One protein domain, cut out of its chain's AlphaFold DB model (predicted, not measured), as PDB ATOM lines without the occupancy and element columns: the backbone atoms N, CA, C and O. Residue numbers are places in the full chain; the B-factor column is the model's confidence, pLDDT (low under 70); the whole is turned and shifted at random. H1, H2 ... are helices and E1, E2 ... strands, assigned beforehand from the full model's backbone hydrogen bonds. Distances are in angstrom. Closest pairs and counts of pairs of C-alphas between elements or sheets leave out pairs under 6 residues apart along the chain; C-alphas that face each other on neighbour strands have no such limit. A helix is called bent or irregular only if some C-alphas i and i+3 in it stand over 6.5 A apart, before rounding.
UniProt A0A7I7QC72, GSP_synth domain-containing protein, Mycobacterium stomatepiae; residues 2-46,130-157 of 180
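What this domain is: This is residues 2 to 46 and 130 to 157 of the 180 residues of the protein "GSP_synth domain-containing protein" of Mycobacterium stomatepiae (UniProt A0A7I7QC72). A loose set of parts is arranged around one helix, H2, in the middle: a small ribbon of two strands, E1 and E2, lies at one end, the short helices H1 and H3 sit at different places round H2, and a long loop between H1 and E2 reaches out as an arm, with residues 27 to 28 and 34 to 35 paired across it. The printed part has 73 residues with three named helices and two named strands, in the order E1, H1, E2, H2, H3, and under half of the residues are in these elements. The sheet has the order E1 - E2 and is antiparallel, and the class is mixed, helices and strands. The whole is only just compact, close to loose, with a radius of gyration of the C-alphas of 13.1 A and spans of 37 by 27 by 22 A.

How they stand to each other: E1, residues 2 to 5, and E2, residues 42 to 45, are antiparallel neighbours at 147 degrees. The C-alphas of Arg 3 and Tyr 44 face each other at 4.6 A. N 2 and O 45 are within hydrogen-bond range at 2.8 A, as are N 4 and O 43 at 2.9 A. H1, residues 12 to 18, touches no helix. It is close to H2, residues 130 to 143, but not clearly touching: the closest C-alphas, those of Val 16 and Leu 135, are 6.6 A apart. H1 and H2 run opposite ways at a steep tilt of 48 degrees. H3, residues 153 to 157, only just touches H2, with 3 pairs of C-alphas within 8 A. H2 touches H3 with residues 132 to 133 alone, and the closest C-alphas of the two helices are those of Ala 133 and His 154, 5.5 A apart. E1 and H2 are apart, and so are H1 and H3. Each O i to N i+4 pair is within hydrogen-bond range in H1 and H3, and 8 of 10 are in H2.

Where its parts are: E1 begins at C-alpha 2, (164.865, 240.767, 218.149), and is 10.0 A long. H1 is 9.8 A long, and E2 is 10.0 A. H2 is the longest helix, 18.7 A from C-alpha 130 at (181.256, 257.719, 217.492) to C-alpha 143. It is neither bent nor irregular, but only just: C-alphas 133 and 136 are 6.5 A apart. H3, 5.9 A long, ends at C-alpha 157, (178.823, 262.238, 228.180).

The domain as a whole: The two C-alphas farthest apart are those of Arg 31 and Glu 155, at 39.7 A. Residues 47 to 129 are not printed, and C-alphas 46 and 130 are 21.1 A apart across the cut. The link from H1 to E2 is long, with 23 residues, and those from E1 to H1 and from H2 to H3 are short. The mean pLDDT of the printed part is 90.2, and residues 24 to 27 are under 70.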
ATOM      1  N   LYS A   2     165.297 241.346 219.412       94.19
ATOM      2  CA  LYS A   2     164.865 240.767 218.149       94.19
ATOM      3  C   LYS A   2     165.774 241.276 217.047       94.19
ATOM      4  O   LYS A   2     165.892 242.471 216.820       94.19
ATOM      5  N   ARG A   3     166.417 240.350 216.340       95.44
ATOM      6  CA  ARG A   3     167.226 240.684 215.169       95.44
ATOM      7  C   ARG A   3     166.315 240.929 213.972       95.44
ATOM      8  O   ARG A   3     165.607 240.013 213.549       95.44
ATOM      9  N   ALA A   4     166.388 242.114 213.392       96.12
ATOM     10  CA  ALA A   4     165.656 242.489 212.193       96.12
ATOM     11  C   ALA A   4     166.606 242.662 211.002       96.12
ATOM     12  O   ALA A   4     167.828 242.740 211.145       96.12
ATOM     13  N   ARG A   5     166.041 242.634 209.794       96.94
ATOM     14  CA  ARG A   5     166.757 242.958 208.559       96.94
ATOM     15  C   ARG A   5     166.165 244.224 207.976       96.94
ATOM     16  O   ARG A   5     164.949 244.379 207.958       96.94
ATOM     17  N   HIS A   6     167.032 245.057 207.435       93.00
ATOM     18  CA  HIS A   6     166.677 246.318 206.817       93.00
ATOM     19  C   HIS A   6     167.421 246.452 205.485       93.00
ATOM     20  O   HIS A   6     168.456 245.820 205.267       93.00
ATOM     21  N   LYS A   7     166.870 247.218 204.541       95.44
ATOM     22  CA  LYS A   7     167.567 247.509 203.288       95.44
ATOM     23  C   LYS A   7     168.511 248.688 203.552       95.44
ATOM     24  O   LYS A   7     167.996 249.753 203.872       95.44
ATOM     25  N   PRO A   8     169.839 248.547 203.381       95.88
ATOM     26  CA  PRO A   8     170.765 249.661 203.573       95.88
ATOM     27  C   PRO A   8     170.343 250.904 202.788       95.88
ATOM     28  O   PRO A   8     169.845 250.783 201.657       95.88
ATOM     29  N   ARG A   9     170.555 252.088 203.370       96.25
ATOM     30  CA  ARG A   9     170.256 253.356 202.698       96.25
ATOM     31  C   ARG A   9     171.092 253.468 201.413       96.25
ATOM     32  O   ARG A   9     172.222 252.971 201.357       96.25
ATOM     33  N   PRO A  10     170.574 254.112 200.353       95.19
ATOM     34  CA  PRO A  10     171.402 254.462 199.204       95.19
ATOM     35  C   PRO A  10     172.595 255.318 199.648       95.19
ATOM     36  O   PRO A  10     172.418 256.244 200.431       95.19
ATOM     37  N   ASN A  11     173.789 255.030 199.125       92.38
ATOM     38  CA  ASN A  11     175.027 255.769 199.420       92.38
ATOM     39  C   ASN A  11     175.408 255.831 200.913       92.38
ATOM     40  O   ASN A  11     176.099 256.764 201.322       92.38
ATOM     41  N   TRP A  12     174.989 254.848 201.719       93.12
ATOM     42  CA  TRP A  12     175.234 254.849 203.163       93.12
ATOM     43  C   TRP A  12     176.715 255.010 203.529       93.12
ATOM     44  O   TRP A  12     177.015 255.650 204.531       93.12
ATOM     45  N   GLN A  13     177.636 254.485 202.711       91.19
ATOM     46  CA  GLN A  13     179.080 254.613 202.929       91.19
ATOM     47  C   GLN A  13     179.504 256.081 202.985       91.19
ATOM     48  O   GLN A  13     180.110 256.515 203.957       91.19
ATOM     49  N   SER A  14     179.114 256.868 201.979       92.44
ATOM     50  CA  SER A  14     179.423 258.298 201.942       92.44
ATOM     51  C   SER A  14     178.741 259.054 203.083       92.44
ATOM     52  O   SER A  14     179.319 259.992 203.627       92.44
ATOM     53  N   THR A  15     177.535 258.634 203.481       93.62
ATOM     54  CA  THR A  15     176.844 259.205 204.642       93.62
ATOM     55  C   THR A  15     177.646 258.989 205.925       93.62
ATOM     56  O   THR A  15     177.953 259.968 206.602       93.62
ATOM     57  N   VAL A  16     178.047 257.756 206.251       93.38
ATOM     58  CA  VAL A  16     178.800 257.486 207.492       93.38
ATOM     59  C   VAL A  16     180.205 258.095 207.475       93.38
ATOM     60  O   VAL A  16     180.650 258.616 208.496       93.38
ATOM     61  N   GLU A  17     180.867 258.133 206.315       92.38
ATOM     62  CA  GLU A  17     182.158 258.814 206.142       92.38
ATOM     63  C   GLU A  17     182.039 260.313 206.436       92.38
ATOM     64  O   GLU A  17     182.842 260.864 207.188       92.38
ATOM     65  N   SER A  18     180.996 260.974 205.920       93.56
ATOM     66  CA  SER A  18     180.734 262.392 206.210       93.56
ATOM     67  C   SER A  18     180.352 262.671 207.668       93.56
ATOM     68  O   SER A  18     180.508 263.797 208.133       93.56
ATOM     69  N   GLN A  19     179.895 261.649 208.399       93.31
ATOM     70  CA  GLN A  19     179.642 261.703 209.842       93.31
ATOM     71  C   GLN A  19     180.903 261.415 210.678       93.31
ATOM     72  O   GLN A  19     180.844 261.448 211.905       93.31
ATOM     73  N   GLY A  20     182.048 261.161 210.033       90.75
ATOM     74  CA  GLY A  20     183.350 260.988 210.677       90.75
ATOM     75  C   GLY A  20     183.829 259.539 210.778       90.75
ATOM     76  O   GLY A  20     184.961 259.314 211.209       90.75
ATOM     77  N   LEU A  21     183.027 258.551 210.362       90.38
ATOM     78  CA  LEU A  21     183.461 257.156 210.341       90.38
ATOM     79  C   LEU A  21     184.281 256.875 209.083       90.38
ATOM     80  O   LEU A  21     183.758 256.473 208.048       90.38
ATOM     81  N   VAL A  22     185.591 257.069 209.191       83.69
ATOM     82  CA  VAL A  22     186.540 256.906 208.076       83.69
ATOM     83  C   VAL A  22     187.178 255.512 208.006       83.69
ATOM     84  O   VAL A  22     188.056 255.258 207.180       83.69
ATOM     85  N   TYR A  23     186.749 254.583 208.862       73.94
ATOM     86  CA  TYR A  23     187.159 253.183 208.786       73.94
ATOM     87  C   TYR A  23     186.377 252.497 207.658       73.94
ATOM     88  O   TYR A  23     185.194 252.211 207.809       73.94
ATOM     89  N   GLY A  24     187.028 252.253 206.516       68.88
ATOM     90  CA  GLY A  24     186.403 251.626 205.344       68.88
ATOM     91  C   GLY A  24     186.067 250.139 205.546       68.88
ATOM     92  O   GLY A  24     185.172 249.761 206.303       68.88
ATOM     93  N   THR A  25     186.795 249.256 204.856       64.31
ATOM     94  CA  THR A  25     186.542 247.802 204.867       64.31
ATOM     95  C   THR A  25     187.703 247.039 205.516       64.31
ATOM     96  O   THR A  25     188.437 246.331 204.829       64.31
ATOM     97  N   PRO A  26     187.943 247.192 206.833       67.69
ATOM     98  CA  PRO A  26     189.132 246.630 207.469       67.69
ATOM     99  C   PRO A  26     189.066 245.105 207.648       67.69
ATOM    100  O   PRO A  26     190.088 244.486 207.934       67.69
ATOM    101  N   ALA A  27     187.891 244.480 207.495       68.62
ATOM    102  CA  ALA A  27     187.669 243.082 207.854       68.62
ATOM    103  C   ALA A  27     187.267 242.201 206.660       68.62
ATOM    104  O   ALA A  27     186.556 242.616 205.744       68.62
ATOM    105  N   ARG A  28     187.683 240.933 206.713       80.62
ATOM    106  CA  ARG A  28     187.227 239.856 205.825       80.62
ATOM    107  C   ARG A  28     186.272 238.948 206.599       80.62
ATOM    108  O   ARG A  28     186.506 238.662 207.772       80.62
ATOM    109  N   ASP A  29     185.188 238.500 205.974       81.38
ATOM    110  CA  ASP A  29     184.303 237.498 206.571       81.38
ATOM    111  C   ASP A  29     184.939 236.093 206.561       81.38
ATOM    112  O   ASP A  29     185.998 235.869 205.975       81.38
ATOM    113  N   ALA A  30     184.270 235.110 207.175       82.62
ATOM    114  CA  ALA A  30     184.744 233.721 207.221       82.62
ATOM    115  C   ALA A  30     184.926 233.062 205.833       82.62
ATOM    116  O   ALA A  30     185.481 231.971 205.735       82.62
ATOM    117  N   ARG A  31     184.434 233.694 204.760       87.69
ATOM    118  CA  ARG A  31     184.562 233.254 203.364       87.69
ATOM    119  C   ARG A  31     185.561 234.113 202.575       87.69
ATOM    120  O   ARG A  31     185.632 233.973 201.358       87.69
ATOM    121  N   GLY A  32     186.305 235.004 203.234       84.75
ATOM    122  CA  GLY A  32     187.285 235.895 202.610       84.75
ATOM    123  C   GLY A  32     186.679 237.087 201.863       84.75
ATOM    124  O   GLY A  32     187.393 237.782 201.137       84.75
ATOM    125  N   ARG A  33     185.378 237.352 202.005       84.00
ATOM    126  CA  ARG A  33     184.734 238.504 201.361       84.00
ATOM    127  C   ARG A  33     184.931 239.750 202.201       84.00
ATOM    128  O   ARG A  33     184.968 239.678 203.425       84.00
ATOM    129  N   ASP A  34     185.036 240.882 201.523       83.50
ATOM    130  CA  ASP A  34     185.073 242.192 202.157       83.50
ATOM    131  C   ASP A  34     183.840 242.399 203.043       83.50
ATOM    132  O   ASP A  34     182.702 242.247 202.592       83.50
ATOM    133  N   ARG A  35     184.079 242.704 204.320       82.31
ATOM    134  CA  ARG A  35     183.047 243.014 205.304       82.31
ATOM    135  C   ARG A  35     183.212 244.473 205.727       82.31
ATOM    136  O   ARG A  35     184.261 244.813 206.281       82.31
ATOM    137  N   PRO A  36     182.210 245.332 205.477       82.94
ATOM    138  CA  PRO A  36     182.283 246.715 205.917       82.94
ATOM    139  C   PRO A  36     182.353 246.782 207.441       82.94
ATOM    140  O   PRO A  36     181.816 245.910 208.132       82.94
ATOM    141  N   TYR A  37     183.017 247.817 207.953       86.62
ATOM    142  CA  TYR A  37     183.059 248.080 209.388       86.62
ATOM    143  C   TYR A  37     181.649 248.337 209.949       86.62
ATOM    144  O   TYR A  37     181.266 247.764 210.966       86.62
ATOM    145  N   TRP A  38     180.855 249.132 209.227       91.19
ATOM    146  CA  TRP A  38     179.459 249.444 209.537       91.19
ATOM    147  C   TRP A  38     178.491 248.655 208.640       91.19
ATOM    148  O   TRP A  38     178.722 248.532 207.438       91.19
ATOM    149  N   ASP A  39     177.404 248.117 209.202       91.25
ATOM    150  CA  ASP A  39     176.414 247.303 208.477       91.25
ATOM    151  C   ASP A  39     174.979 247.756 208.790       91.25
ATOM    152  O   ASP A  39     174.446 247.474 209.858       91.25
ATOM    153  N   GLU A  40     174.328 248.413 207.825       94.00
ATOM    154  CA  GLU A  40     172.929 248.864 207.938       94.00
ATOM    155  C   GLU A  40     171.892 247.793 207.577       94.00
ATOM    156  O   GLU A  40     170.684 248.053 207.598       94.00
ATOM    157  N   SER A  41     172.327 246.601 207.153       93.31
ATOM    158  CA  SER A  41     171.406 245.565 206.673       93.31
ATOM    159  C   SER A  41     170.690 244.823 207.803       93.31
ATOM    160  O   SER A  41     169.768 244.033 207.561       93.31
ATOM    161  N   VAL A  42     171.142 245.030 209.036       94.50
ATOM    162  CA  VAL A  42     170.705 244.323 210.233       94.50
ATOM    163  C   VAL A  42     170.735 245.285 211.408       94.50
ATOM    164  O   VAL A  42     171.732 245.959 211.632       94.50
ATOM    165  N   HIS A  43     169.687 245.246 212.219       94.88
ATOM    166  CA  HIS A  43     169.629 245.927 213.507       94.88
ATOM    167  C   HIS A  43     168.965 245.029 214.551       94.88
ATOM    168  O   HIS A  43     168.427 243.961 214.228       94.88
ATOM    169  N   TYR A  44     169.036 245.447 215.810       94.81
ATOM    170  CA  TYR A  44     168.379 244.771 216.920       94.81
ATOM    171  C   TYR A  44     167.341 245.696 217.540       94.81
ATOM    172  O   TYR A  44     167.633 246.842 217.862       94.81
ATOM    173  N   GLU A  45     166.136 245.167 217.691       94.69
ATOM    174  CA  GLU A  45     165.012 245.798 218.370       94.69
ATOM    175  C   GLU A  45     164.946 245.258 219.800       94.69
ATOM    176  O   GLU A  45     165.155 244.057 220.035       94.69
ATOM    177  N   PHE A  46     164.658 246.139 220.748       94.69
ATOM    178  CA  PHE A  46     164.501 245.805 222.155       94.69
ATOM    179  C   PHE A  46     163.161 246.333 222.637       94.69
ATOM    180  O   PHE A  46     162.766 247.442 222.277       94.69
ATOM    181  N   LEU A 130     181.780 257.011 218.667       91.56
ATOM    182  CA  LEU A 130     181.256 257.719 217.492       91.56
ATOM    183  C   LEU A 130     180.087 256.950 216.865       91.56
ATOM    184  O   LEU A 130     179.046 257.515 216.533       91.56
ATOM    185  N   GLU A 131     180.257 255.645 216.728       93.50
ATOM    186  CA  GLU A 131     179.304 254.720 216.144       93.50
ATOM    187  C   GLU A 131     178.004 254.692 216.949       93.50
ATOM    188  O   GLU A 131     176.927 254.857 216.374       93.50
ATOM    189  N   ALA A 132     178.110 254.525 218.271       93.44
ATOM    190  CA  ALA A 132     176.961 254.396 219.159       93.44
ATOM    191  C   ALA A 132     176.230 255.727 219.406       93.44
ATOM    192  O   ALA A 132     175.006 255.723 219.519       93.44
ATOM    193  N   ALA A 133     176.954 256.852 219.479       92.44
ATOM    194  CA  ALA A 133     176.359 258.157 219.783       92.44
ATOM    195  C   ALA A 133     175.847 258.904 218.542       92.44
ATOM    196  O   ALA A 133     174.854 259.621 218.628       92.44
ATOM    197  N   ILE A 134     176.536 258.784 217.400       93.00
ATOM    198  CA  ILE A 134     176.277 259.610 216.212       93.00
ATOM    199  C   ILE A 134     175.677 258.771 215.087       93.00
ATOM    200  O   ILE A 134     174.555 259.036 214.653       93.00
ATOM    201  N   LEU A 135     176.393 257.751 214.606       94.06
ATOM    202  CA  LEU A 135     175.980 257.028 213.396       94.06
ATOM    203  C   LEU A 135     174.663 256.284 213.596       94.06
ATOM    204  O   LEU A 135     173.771 256.368 212.750       94.06
ATOM    205  N   GLN A 136     174.534 255.584 214.728       94.75
ATOM    206  CA  GLN A 136     173.315 254.874 215.097       94.75
ATOM    207  C   GLN A 136     172.110 255.819 215.140       94.75
ATOM    208  O   GLN A 136     171.066 255.493 214.574       94.75
ATOM    209  N   TRP A 137     172.264 257.002 215.741       94.69
ATOM    210  CA  TRP A 137     171.195 257.993 215.847       94.69
ATOM    211  C   TRP A 137     170.740 258.515 214.483       94.69
ATOM    212  O   TRP A 137     169.550 258.487 214.169       94.69
ATOM    213  N   TYR A 138     171.675 258.959 213.636       94.62
ATOM    214  CA  TYR A 138     171.324 259.464 212.306       94.62
ATOM    215  C   TYR A 138     170.731 258.369 211.414       94.62
ATOM    216  O   TYR A 138     169.793 258.628 210.664       94.62
ATOM    217  N   TRP A 139     171.243 257.138 211.498       96.00
ATOM    218  CA  TRP A 139     170.649 255.996 210.803       96.00
ATOM    219  C   TRP A 139     169.212 255.733 211.261       96.00
ATOM    220  O   TRP A 139     168.325 255.572 210.417       96.00
ATOM    221  N   LEU A 140     168.973 255.747 212.575       95.69
ATOM    222  CA  LEU A 140     167.649 255.567 213.156       95.69
ATOM    223  C   LEU A 140     166.688 256.656 212.673       95.69
ATOM    224  O   LEU A 140     165.605 256.332 212.206       95.69
ATOM    225  N   LYS A 141     167.073 257.937 212.728       95.38
ATOM    226  CA  LYS A 141     166.180 259.036 212.324       95.38
ATOM    227  C   LYS A 141     165.844 259.043 210.837       95.38
ATOM    228  O   LYS A 141     164.731 259.424 210.488       95.38
ATOM    229  N   ASP A 142     166.741 258.558 209.988       95.38
ATOM    230  CA  ASP A 142     166.464 258.426 208.558       95.38
ATOM    231  C   ASP A 142     165.556 257.229 208.233       95.38
ATOM    232  O   ASP A 142     164.712 257.321 207.341       95.38
ATOM    233  N   CYS A 143     165.736 256.094 208.917       95.69
ATOM    234  CA  CYS A 143     165.052 254.840 208.574       95.69
ATOM    235  C   CYS A 143     163.768 254.606 209.385       95.69
ATOM    236  O   CYS A 143     162.809 254.026 208.876       95.69
ATOM    237  N   PHE A 144     163.750 255.067 210.635       95.06
ATOM    238  CA  PHE A 144     162.720 254.816 211.643       95.06
ATOM    239  C   PHE A 144     162.462 256.085 212.482       95.06
ATOM    240  O   PHE A 144     162.692 256.106 213.689       95.06
ATOM    241  N   PRO A 145     161.974 257.185 211.876       94.56
ATOM    242  CA  PRO A 145     161.843 258.479 212.557       94.56
ATOM    243  C   PRO A 145     160.888 258.476 213.764       94.56
ATOM    244  O   PRO A 145     160.974 259.373 214.601       94.56
ATOM    245  N   GLY A 146     159.972 257.503 213.832       94.44
ATOM    246  CA  GLY A 146     159.045 257.319 214.953       94.44
ATOM    247  C   GLY A 146     159.619 256.521 216.125       94.44
ATOM    248  O   GLY A 146     158.989 256.494 217.178       94.44
ATOM    249  N   ASP A 147     160.791 255.914 215.945       93.56
ATOM    250  CA  ASP A 147     161.446 255.089 216.953       93.56
ATOM    251  C   ASP A 147     162.543 255.883 217.681       93.56
ATOM    252  O   ASP A 147     162.928 257.005 217.301       93.56
ATOM    253  N   ASP A 148     163.054 255.276 218.752       92.06
ATOM    254  CA  ASP A 148     164.099 255.842 219.595       92.06
ATOM    255  C   ASP A 148     165.283 254.886 219.776       92.06
ATOM    256  O   ASP A 148     165.168 253.673 219.577       92.06
ATOM    257  N   GLN A 149     166.442 255.442 220.123       89.62
ATOM    258  CA  GLN A 149     167.606 254.653 220.506       89.62
ATOM    259  C   GLN A 149     167.610 254.466 222.020       89.62
ATOM    260  O   GLN A 149     167.307 255.388 222.766       89.62
ATOM    261  N   TRP A 150     167.995 253.279 222.482       85.19
ATOM    262  CA  TRP A 150     168.003 253.003 223.920       85.19
ATOM    263  C   TRP A 150     169.048 253.821 224.697       85.19
ATOM    264  O   TRP A 150     168.870 254.073 225.880       85.19
ATOM    265  N   ASN A 151     170.155 254.210 224.053       84.62
ATOM    266  CA  ASN A 151     171.258 254.872 224.737       84.62
ATOM    267  C   ASN A 151     171.122 256.396 224.659       84.62
ATOM    268  O   ASN A 151     170.804 256.948 223.611       84.62
ATOM    269  N   SER A 152     171.463 257.078 225.745       88.75
ATOM    270  CA  SER A 152     171.609 258.536 225.793       88.75
ATOM    271  C   SER A 152     173.090 258.913 225.918       88.75
ATOM    272  O   SER A 152     173.471 259.706 226.782       88.75
ATOM    273  N   LEU A 153     173.961 258.243 225.151       92.38
ATOM    274  CA  LEU A 153     175.416 258.317 225.326       92.38
ATOM    275  C   LEU A 153     175.946 259.739 225.128       92.38
ATOM    276  O   LEU A 153     176.818 260.176 225.876       92.38
ATOM    277  N   HIS A 154     175.414 260.467 224.144       91.06
ATOM    278  CA  HIS A 154     175.818 261.845 223.886       91.06
ATOM    279  C   HIS A 154     175.469 262.755 225.071       91.06
ATOM    280  O   HIS A 154     176.334 263.454 225.600       91.06
ATOM    281  N   GLU A 155     174.216 262.705 225.517       92.56
ATOM    282  CA  GLU A 155     173.691 263.519 226.610       92.56
ATOM    283  C   GLU A 155     174.413 263.200 227.922       92.56
ATOM    284  O   GLU A 155     174.896 264.111 228.596       92.56
ATOM    285  N   GLN A 156     174.575 261.913 228.245       93.81
ATOM    286  CA  GLN A 156     175.279 261.481 229.453       93.81
ATOM    287  C   GLN A 156     176.756 261.868 229.433       93.81
ATOM    288  O   GLN A 156     177.288 262.260 230.468       93.81
ATOM    289  N   LEU A 157     177.429 261.811 228.280       94.56
ATOM    290  CA  LEU A 157     178.823 262.238 228.180       94.56
ATOM    291  C   LEU A 157     178.960 263.747 228.424       94.56
ATOM    292  O   LEU A 157     179.851 264.179 229.155       94.56
TER     293      LEU A 157